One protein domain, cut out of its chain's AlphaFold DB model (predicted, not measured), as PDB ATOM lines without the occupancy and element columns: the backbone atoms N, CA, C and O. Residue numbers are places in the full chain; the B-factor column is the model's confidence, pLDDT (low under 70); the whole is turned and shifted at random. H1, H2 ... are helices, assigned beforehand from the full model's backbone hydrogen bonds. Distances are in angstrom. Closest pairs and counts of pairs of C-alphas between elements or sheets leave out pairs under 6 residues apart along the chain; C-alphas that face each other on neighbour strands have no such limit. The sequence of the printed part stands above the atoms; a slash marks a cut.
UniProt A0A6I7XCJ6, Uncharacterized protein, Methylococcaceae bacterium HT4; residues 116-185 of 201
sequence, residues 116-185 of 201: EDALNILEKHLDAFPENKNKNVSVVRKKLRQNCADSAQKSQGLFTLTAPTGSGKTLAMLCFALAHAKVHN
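This is residues 116 to 185 of the 201 residues of an uncharacterized protein of Methylococcaceae bacterium HT4 (UniProt A0A6I7XCJ6). Three helices lie lengthwise at shallow tilts, with H3 packed on both H1 and H2, while H1 and H2 are apart from each other. Residues 127 to 136, the turn from H1 into H2, stick out at one end, and the long link after H2 folds back past H2 and H3, on the side away from H1, before H3 begins. The printed part has 70 residues, with three named helices in the order H1, H2, H3 and no named strand; the class is all helix. It is compact, with a radius of gyration of the C-alphas of 12.3 A, and spans 38 by 26 by 15 A.

H1 is residues 116 to 127, 16.4 A from first to last C-alpha, beginning at C-alpha 116 (105.532, 67.812, 104.794). H2, the longest helix, is residues 135 to 152 and measures 25.9 A, beginning at C-alpha 135 (124.898, 57.598, 84.812). H3 is residues 169 to 183, 20.8 A long, ending at C-alpha 183 (98.911, 69.540, 98.095).

H1 touches H3; their closest C-alphas, those of Leu 119 and Leu 178, are 5.8 A apart. The two run opposite ways at a shallow tilt of 31 degrees. H2 touches H3 with residues 144 to 152 alone, and the closest C-alphas, those of Ala 152 and His 180, are 4.3 A apart. These two run the same way at a shallow tilt of 29 degrees. H1 and H2 are apart. In H1, H2 and H3 every O i to N i+4 pair is within hydrogen-bond range.

The C-alphas of Lys 133 and Asn 185, the two farthest apart, are 38.1 A from each other. The printed part has no cut. The link from H1 to H2 is short, with 7 residues, and that from H2 to H3 is long, with 16. The mean pLDDT of the printed part is 87.7; residues 131 to 133 and residue 167 are under 70.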
ATOM      1  N   GLU A 116     104.384  66.943 105.037       95.44
ATOM      2  CA  GLU A 116     105.532  67.812 104.794       95.44
ATOM      3  C   GLU A 116     106.782  67.272 105.484       95.44
ATOM      4  O   GLU A 116     107.805  67.097 104.821       95.44
ATOM      5  N   ASP A 117     106.692  66.926 106.769       96.44
ATOM      6  CA  ASP A 117     107.816  66.327 107.491       96.44
ATOM      7  C   ASP A 117     108.206  64.966 106.894       96.44
ATOM      8  O   ASP A 117     109.376  64.719 106.583       96.44
ATOM      9  N   ALA A 118     107.219  64.112 106.599       95.31
ATOM     10  CA  ALA A 118     107.464  62.816 105.969       95.31
ATOM     11  C   ALA A 118     108.126  62.948 104.585       95.31
ATOM     12  O   ALA A 118     109.024  62.166 104.255       95.31
ATOM     13  N   LEU A 119     107.711  63.933 103.775       94.44
ATOM     14  CA  LEU A 119     108.340  64.204 102.482       94.44
ATOM     15  C   LEU A 119     109.781  64.689 102.671       94.44
ATOM     16  O   LEU A 119     110.677  64.145 102.034       94.44
ATOM     17  N   ASN A 120     110.029  65.621 103.594       94.50
ATOM     18  CA  ASN A 120     111.371  66.130 103.886       94.50
ATOM     19  C   ASN A 120     112.334  65.016 104.338       94.50
ATOM     20  O   ASN A 120     113.490  64.975 103.910       94.50
ATOM     21  N   ILE A 121     111.872  64.093 105.188       95.06
ATOM     22  CA  ILE A 121     112.654  62.925 105.624       95.06
ATOM     23  C   ILE A 121     112.993  62.030 104.429       95.06
ATOM     24  O   ILE A 121     114.148  61.629 104.255       95.06
ATOM     25  N   LEU A 122     111.999  61.735 103.589       92.38
ATOM     26  CA  LEU A 122     112.189  60.916 102.396       92.38
ATOM     27  C   LEU A 122     113.166  61.570 101.415       92.38
ATOM     28  O   LEU A 122     114.010  60.883 100.840       92.38
ATOM     29  N   GLU A 123     113.079  62.886 101.234       90.00
ATOM     30  CA  GLU A 123     113.967  63.616 100.339       90.00
ATOM     31  C   GLU A 123     115.416  63.580 100.811       90.00
ATOM     32  O   GLU A 123     116.288  63.203 100.027       90.00
ATOM     33  N   LYS A 124     115.658  63.826 102.103       91.31
ATOM     34  CA  LYS A 124     116.987  63.688 102.714       91.31
ATOM     35  C   LYS A 124     117.550  62.275 102.566       91.31
ATOM     36  O   LYS A 124     118.729  62.115 102.257       91.31
ATOM     37  N   HIS A 125     116.722  61.247 102.766       89.88
ATOM     38  CA  HIS A 125     117.146  59.857 102.582       89.88
ATOM     39  C   HIS A 125     117.552  59.574 101.130       89.88
ATOM     40  O   HIS A 125     118.535  58.879 100.881       89.88
ATOM     41  N   LEU A 126     116.814  60.134 100.170       84.31
ATOM     42  CA  LEU A 126     117.098  59.957  98.751       84.31
ATOM     43  C   LEU A 126     118.365  60.694  98.302       84.31
ATOM     44  O   LEU A 126     119.091  60.178  97.454       84.31
ATOM     45  N   ASP A 127     118.641  61.862  98.873       84.19
ATOM     46  CA  ASP A 127     119.818  62.667  98.537       84.19
ATOM     47  C   ASP A 127     121.105  62.109  99.167       84.19
ATOM     48  O   ASP A 127     122.200  62.342  98.661       84.19
ATOM     49  N   ALA A 128     120.979  61.303 100.226       85.50
ATOM     50  CA  ALA A 128     122.088  60.566 100.825       85.50
ATOM     51  C   ALA A 128     122.535  59.341 100.002       85.50
ATOM     52  O   ALA A 128     123.560  58.732 100.324       85.50
ATOM     53  N   PHE A 129     121.798  58.943  98.954       79.38
ATOM     54  CA  PHE A 129     122.242  57.836  98.108       79.38
ATOM     55  C   PHE A 129     123.511  58.222  97.334       79.38
ATOM     56  O   PHE A 129     123.532  59.259  96.668       79.38
ATOM     57  N   PRO A 130     124.554  57.370  97.341       71.25
ATOM     58  CA  PRO A 130     125.751  57.627  96.558       71.25
ATOM     59  C   PRO A 130     125.401  57.696  95.071       71.25
ATOM     60  O   PRO A 130     124.560  56.929  94.581       71.25
ATOM     61  N   GLU A 131     126.068  58.595  94.340       68.50
ATOM     62  CA  GLU A 131     125.891  58.678  92.893       68.50
ATOM     63  C   GLU A 131     126.125  57.305  92.260       68.50
ATOM     64  O   GLU A 131     127.140  56.633  92.471       68.50
ATOM     65  N   ASN A 132     125.141  56.859  91.484       67.81
ATOM     66  CA  ASN A 132     125.215  55.557  90.854       67.81
ATOM     67  C   ASN A 132     126.314  55.588  89.783       67.81
ATOM     68  O   ASN A 132     126.274  56.432  88.887       67.81
ATOM     69  N   LYS A 133     127.254  54.632  89.827       67.50
ATOM     70  CA  LYS A 133     128.333  54.503  88.826       67.50
ATOM     71  C   LYS A 133     127.784  54.456  87.393       67.50
ATOM     72  O   LYS A 133     128.454  54.874  86.453       67.50
ATOM     73  N   ASN A 134     126.547  53.979  87.225       75.50
ATOM     74  CA  ASN A 134     125.825  54.029  85.962       75.50
ATOM     75  C   ASN A 134     125.002  55.328  85.830       75.50
ATOM     76  O   ASN A 134     123.880  55.434  86.340       75.50
ATOM     77  N   LYS A 135     125.541  56.297  85.076       75.25
ATOM     78  CA  LYS A 135     124.898  57.598  84.812       75.25
ATOM     79  C   LYS A 135     123.498  57.472  84.198       75.25
ATOM     80  O   LYS A 135     122.613  58.245  84.563       75.25
ATOM     81  N   ASN A 136     123.252  56.474  83.344       77.81
ATOM     82  CA  ASN A 136     121.943  56.287  82.706       77.81
ATOM     83  C   ASN A 136     120.852  55.951  83.734       77.81
ATOM     84  O   ASN A 136     119.738  56.466  83.654       77.81
ATOM     85  N   VAL A 137     121.181  55.141  84.747       76.81
ATOM     86  CA  VAL A 137     120.246  54.787  85.830       76.81
ATOM     87  C   VAL A 137     119.928  56.004  86.700       76.81
ATOM     88  O   VAL A 137     118.773  56.200  87.078       76.81
ATOM     89  N   SER A 138     120.931  56.838  86.989       77.62
ATOM     90  CA  SER A 138     120.742  58.078  87.752       77.62
ATOM     91  C   SER A 138     119.789  59.048  87.037       77.62
ATOM     92  O   SER A 138     118.821  59.523  87.633       77.62
ATOM     93  N   VAL A 139     119.976  59.253  85.726       82.19
ATOM     94  CA  VAL A 139     119.103  60.112  84.904       82.19
ATOM     95  C   VAL A 139     117.658  59.607  84.899       82.19
ATOM     96  O   VAL A 139     116.732  60.394  85.104       82.19
ATOM     97  N   VAL A 140     117.447  58.297  84.719       83.38
ATOM     98  CA  VAL A 140     116.100  57.703  84.738       83.38
ATOM     99  C   VAL A 140     115.431  57.886  86.101       83.38
ATOM    100  O   VAL A 140     114.260  58.256  86.150       83.38
ATOM    101  N   ARG A 141     116.161  57.685  87.206       82.12
ATOM    102  CA  ARG A 141     115.636  57.892  88.567       82.12
ATOM    103  C   ARG A 141     115.242  59.344  88.812       82.12
ATOM    104  O   ARG A 141     114.143  59.594  89.300       82.12
ATOM    105  N   LYS A 142     116.095  60.296  88.425       82.81
ATOM    106  CA  LYS A 142     115.815  61.731  88.573       82.81
ATOM    107  C   LYS A 142     114.593  62.147  87.756       82.81
ATOM    108  O   LYS A 142     113.705  62.808  88.284       82.81
ATOM    109  N   LYS A 143     114.496  61.687  86.504       86.75
ATOM    110  CA  LYS A 143     113.334  61.944  85.641       86.75
ATOM    111  C   LYS A 143     112.050  61.331  86.204       86.75
ATOM    112  O   LYS A 143     111.018  61.990  86.212       86.75
ATOM    113  N   LEU A 144     112.107  60.096  86.708       87.12
ATOM    114  CA  LEU A 144     110.959  59.434  87.329       87.12
ATOM    115  C   LEU A 144     110.456  60.212  88.551       87.12
ATOM    116  O   LEU A 144     109.252  60.411  88.697       87.12
ATOM    117  N   ARG A 145     111.381  60.671  89.399       83.62
ATOM    118  CA  ARG A 145     111.082  61.455  90.601       83.62
ATOM    119  C   ARG A 145     110.470  62.812  90.246       83.62
ATOM    120  O   ARG A 145     109.446  63.161  90.822       83.62
ATOM    121  N   GLN A 146     111.016  63.509  89.246       87.75
ATOM    122  CA  GLN A 146     110.446  64.767  88.754       87.75
ATOM    123  C   GLN A 146     109.027  64.570  88.207       87.75
ATOM    124  O   GLN A 146     108.107  65.253  88.636       87.75
ATOM    125  N   ASN A 147     108.814  63.564  87.352       90.62
ATOM    126  CA  ASN A 147     107.487  63.260  86.811       90.62
ATOM    127  C   ASN A 147     106.455  62.965  87.917       90.62
ATOM    128  O   ASN A 147     105.278  63.305  87.778       90.62
ATOM    129  N   CYS A 148     106.887  62.309  88.999       90.69
ATOM    130  CA  CYS A 148     106.064  62.052  90.178       90.69
ATOM    131  C   CYS A 148     105.733  63.352  90.927       90.69
ATOM    132  O   CYS A 148     104.570  63.572  91.249       90.69
ATOM    133  N   ALA A 149     106.713  64.230  91.150       89.19
ATOM    134  CA  ALA A 149     106.497  65.532  91.784       89.19
ATOM    135  C   ALA A 149     105.536  66.420  90.972       89.19
ATOM    136  O   ALA A 149     104.595  66.980  91.530       89.19
ATOM    137  N   ASP A 150     105.702  66.470  89.648       93.56
ATOM    138  CA  ASP A 150     104.828  67.238  88.755       93.56
ATOM    139  C   ASP A 150     103.402  66.662  88.740       93.56
ATOM    140  O   ASP A 150     102.411  67.392  88.751       93.56
ATOM    141  N   SER A 151     103.275  65.330  88.742       95.12
ATOM    142  CA  SER A 151     101.967  64.663  88.766       95.12
ATOM    143  C   SER A 151     101.240  64.845  90.095       95.12
ATOM    144  O   SER A 151     100.013  64.862  90.100       95.12
ATOM    145  N   ALA A 152     101.967  65.017  91.203       96.06
ATOM    146  CA  ALA A 152     101.389  65.240  92.525       96.06
ATOM    147  C   ALA A 152     100.612  66.564  92.640       96.06
ATOM    148  O   ALA A 152      99.744  66.686  93.498       96.06
ATOM    149  N   GLN A 153     100.887  67.531  91.758       96.81
ATOM    150  CA  GLN A 153     100.172  68.812  91.702       96.81
ATOM    151  C   GLN A 153      98.825  68.722  90.967       96.81
ATOM    152  O   GLN A 153      98.030  69.661  91.001       96.81
ATOM    153  N   LYS A 154      98.559  67.616  90.261       97.25
ATOM    154  CA  LYS A 154      97.310  67.431  89.512       97.25
ATOM    155  C   LYS A 154      96.139  67.178  90.462       97.25
ATOM    156  O   LYS A 154      96.326  66.832  91.624       97.25
ATOM    157  N   SER A 155      94.918  67.332  89.953       97.31
ATOM    158  CA  SER A 155      93.696  66.981  90.681       97.31
ATOM    159  C   SER A 155      93.691  65.509  91.100       97.31
ATOM    160  O   SER A 155      94.194  64.654  90.368       97.31
ATOM    161  N   GLN A 156      93.051  65.213  92.232       97.62
ATOM    162  CA  GLN A 156      92.896  63.845  92.729       97.62
ATOM    163  C   GLN A 156      92.228  62.940  91.681       97.62
ATOM    164  O   GLN A 156      91.297  63.353  90.988       97.62
ATOM    165  N   GLY A 157      92.692  61.697  91.577       95.50
ATOM    166  CA  GLY A 157      92.210  60.745  90.586       95.50
ATOM    167  C   GLY A 157      93.067  59.486  90.527       95.50
ATOM    168  O   GLY A 157      93.835  59.196  91.446       95.50
ATOM    169  N   LEU A 158      92.929  58.732  89.436       95.38
ATOM    170  CA  LEU A 158      93.722  57.533  89.186       95.38
ATOM    171  C   LEU A 158      95.008  57.887  88.431       95.38
ATOM    172  O   LEU A 158      94.966  58.532  87.385       95.38
ATOM    173  N   PHE A 159      96.139  57.405  88.941       94.38
ATOM    174  CA  PHE A 159      97.454  57.591  88.338       94.38
ATOM    175  C   PHE A 159      98.114  56.239  88.087       94.38
ATOM    176  O   PHE A 159      98.010  55.325  88.905       94.38
ATOM    177  N   THR A 160      98.846  56.139  86.981       92.31
ATOM    178  CA  THR A 160      99.602  54.939  86.611       92.31
ATOM    179  C   THR A 160     101.080  55.286  86.514       92.31
ATOM    180  O   THR A 160     101.452  56.222  85.806       92.31
ATOM    181  N   LEU A 161     101.933  54.515  87.194       89.06
ATOM    182  CA  LEU A 161     103.385  54.654  87.112       89.06
ATOM    183  C   LEU A 161     104.004  53.462  86.378       89.06
ATOM    184  O   LEU A 161     104.166  52.381  86.943       89.06
ATOM    185  N   THR A 162     104.426  53.684  85.136       85.38
ATOM    186  CA  THR A 162     105.135  52.678  84.337       85.38
ATOM    187  C   THR A 162     106.632  52.964  84.355       85.38
ATOM    188  O   THR A 162     107.078  53.999  83.865       85.38
ATOM    189  N   ALA A 163     107.431  52.042  84.896       80.31
ATOM    190  CA  ALA A 163     108.891  52.109  84.803       80.31
ATOM    191  C   ALA A 163     109.523  50.702  84.861       80.31
ATOM    192  O   ALA A 163     108.868  49.776  85.348       80.31
ATOM    193  N   PRO A 164     110.781  50.504  84.425       75.06
ATOM    194  CA  PRO A 164     111.483  49.214  84.513       75.06
ATOM    195  C   PRO A 164     111.770  48.777  85.959       75.06
ATOM    196  O   PRO A 164     111.806  49.597  86.879       75.06
ATOM    197  N   THR A 165     111.948  47.481  86.219       74.00
ATOM    198  CA  THR A 165     112.439  46.992  87.526       74.00
ATOM    199  C   THR A 165     113.810  47.607  87.853       74.00
ATOM    200  O   THR A 165     114.582  47.949  86.963       74.00
ATOM    201  N   GLY A 166     114.084  47.873  89.136       71.00
ATOM    202  CA  GLY A 166     115.318  48.556  89.566       71.00
ATOM    203  C   GLY A 166     115.355  50.086  89.369       71.00
ATOM    204  O   GLY A 166     116.279  50.747  89.858       71.00
ATOM    205  N   SER A 167     114.332  50.687  88.743       68.81
ATOM    206  CA  SER A 167     114.242  52.143  88.526       68.81
ATOM    207  C   SER A 167     113.847  52.956  89.769       68.81
ATOM    208  O   SER A 167     113.713  54.171  89.672       68.81
ATOM    209  N   GLY A 168     113.626  52.314  90.922       76.88
ATOM    210  CA  GLY A 168     113.228  52.996  92.162       76.88
ATOM    211  C   GLY A 168     111.741  53.363  92.250       76.88
ATOM    212  O   GLY A 168     111.397  54.329  92.925       76.88
ATOM    213  N   LYS A 169     110.852  52.602  91.587       85.50
ATOM    214  CA  LYS A 169     109.397  52.856  91.571       85.50
ATOM    215  C   LYS A 169     108.792  53.047  92.957       85.50
ATOM    216  O   LYS A 169     108.024  53.977  93.132       85.50
ATOM    217  N   THR A 170     109.161  52.220  93.932       87.38
ATOM    218  CA  THR A 170     108.603  52.287  95.291       87.38
ATOM    219  C   THR A 170     108.823  53.660  95.930       87.38
ATOM    220  O   THR A 170     107.873  54.291  96.380       87.38
ATOM    221  N   LEU A 171     110.061  54.163  95.901       88.12
ATOM    222  CA  LEU A 171     110.401  55.470  96.468       88.12
ATOM    223  C   LEU A 171     109.790  56.618  95.656       88.12
ATOM    224  O   LEU A 171     109.340  57.602  96.235       88.12
ATOM    225  N   ALA A 172     109.720  56.484  94.328       89.25
ATOM    226  CA  ALA A 172     109.068  57.470  93.469       89.25
ATOM    227  C   ALA A 172     107.548  57.551  93.722       89.25
ATOM    228  O   ALA A 172     107.003  58.648  93.823       89.25
ATOM    229  N   MET A 173     106.877  56.406  93.898       91.50
ATOM    230  CA  MET A 173     105.462  56.331  94.279       91.50
ATOM    231  C   MET A 173     105.218  56.945  95.655       91.50
ATOM    232  O   MET A 173     104.236  57.657  95.829       91.50
ATOM    233  N   LEU A 174     106.115  56.709  96.617       93.00
ATOM    234  CA  LEU A 174     106.005  57.311  97.942       93.00
ATOM    235  C   LEU A 174     106.207  58.834  97.895       93.00
ATOM    236  O   LEU A 174     105.429  59.556  98.511       93.00
ATOM    237  N   CYS A 175     107.175  59.330  97.109       93.00
ATOM    238  CA  CYS A 175     107.345  60.769  96.865       93.00
ATOM    239  C   CYS A 175     106.068  61.382  96.281       93.00
ATOM    240  O   CYS A 175     105.587  62.389  96.792       93.00
ATOM    241  N   PHE A 176     105.498  60.756  95.242       95.69
ATOM    242  CA  PHE A 176     104.224  61.185  94.662       95.69
ATOM    243  C   PHE A 176     103.121  61.231  95.723       95.69
ATOM    244  O   PHE A 176     102.451  62.248  95.856       95.69
ATOM    245  N   ALA A 177     102.947  60.153  96.489       96.12
ATOM    246  CA  ALA A 177     101.863  60.039  97.455       96.12
ATOM    247  C   ALA A 177     101.957  61.090  98.571       96.12
ATOM    248  O   ALA A 177     100.943  61.694  98.912       96.12
ATOM    249  N   LEU A 178     103.158  61.345  99.106       96.81
ATOM    250  CA  LEU A 178     103.382  62.355 100.145       96.81
ATOM    251  C   LEU A 178     103.224  63.779  99.604       96.81
ATOM    252  O   LEU A 178     102.524  64.588 100.210       96.81
ATOM    253  N   ALA A 179     103.791  64.077  98.431       96.38
ATOM    254  CA  ALA A 179     103.620  65.379  97.792       96.38
ATOM    255  C   ALA A 179     102.144  65.656  97.461       96.38
ATOM    256  O   ALA A 179     101.635  66.738  97.738       96.38
ATOM    257  N   HIS A 180     101.425  64.661  96.941       97.69
ATOM    258  CA  HIS A 180     100.004  64.781  96.620       97.69
ATOM    259  C   HIS A 180      99.158  64.901  97.898       97.69
ATOM    260  O   HIS A 180      98.206  65.677  97.941       97.69
ATOM    261  N   ALA A 181      99.525  64.193  98.974       97.44
ATOM    262  CA  ALA A 181      98.888  64.349 100.277       97.44
ATOM    263  C   ALA A 181      99.079  65.756 100.856       97.44
ATOM    264  O   ALA A 181      98.118  66.316 101.377       97.44
ATOM    265  N   LYS A 182     100.270  66.347 100.705       96.62
ATOM    266  CA  LYS A 182     100.552  67.735 101.094       96.62
ATOM    267  C   LYS A 182      99.689  68.728 100.311       96.62
ATOM    268  O   LYS A 182      99.026  69.558 100.919       96.62
ATOM    269  N   VAL A 183      99.660  68.620  98.979       97.25
ATOM    270  CA  VAL A 183      98.911  69.540  98.095       97.25
ATOM    271  C   VAL A 183      97.410  69.513  98.380       97.25
ATOM    272  O   VAL A 183      96.756  70.552  98.382       97.25
ATOM    273  N   HIS A 184      96.863  68.326  98.640       97.44
ATOM    274  CA  HIS A 184      95.422  68.107  98.773       97.44
ATOM    275  C   HIS A 184      94.938  67.929 100.218       97.44
ATOM    276  O   HIS A 184      93.782  67.561 100.428       97.44
ATOM    277  N   ASN A 185      95.807  68.159 101.206       95.94
ATOM    278  CA  ASN A 185      95.522  67.978 102.633       95.94
ATOM    279  C   ASN A 185      94.934  66.584 102.965       95.94
ATOM    280  O   ASN A 185      93.920  66.448 103.658       95.94
TER     281      ASN A 185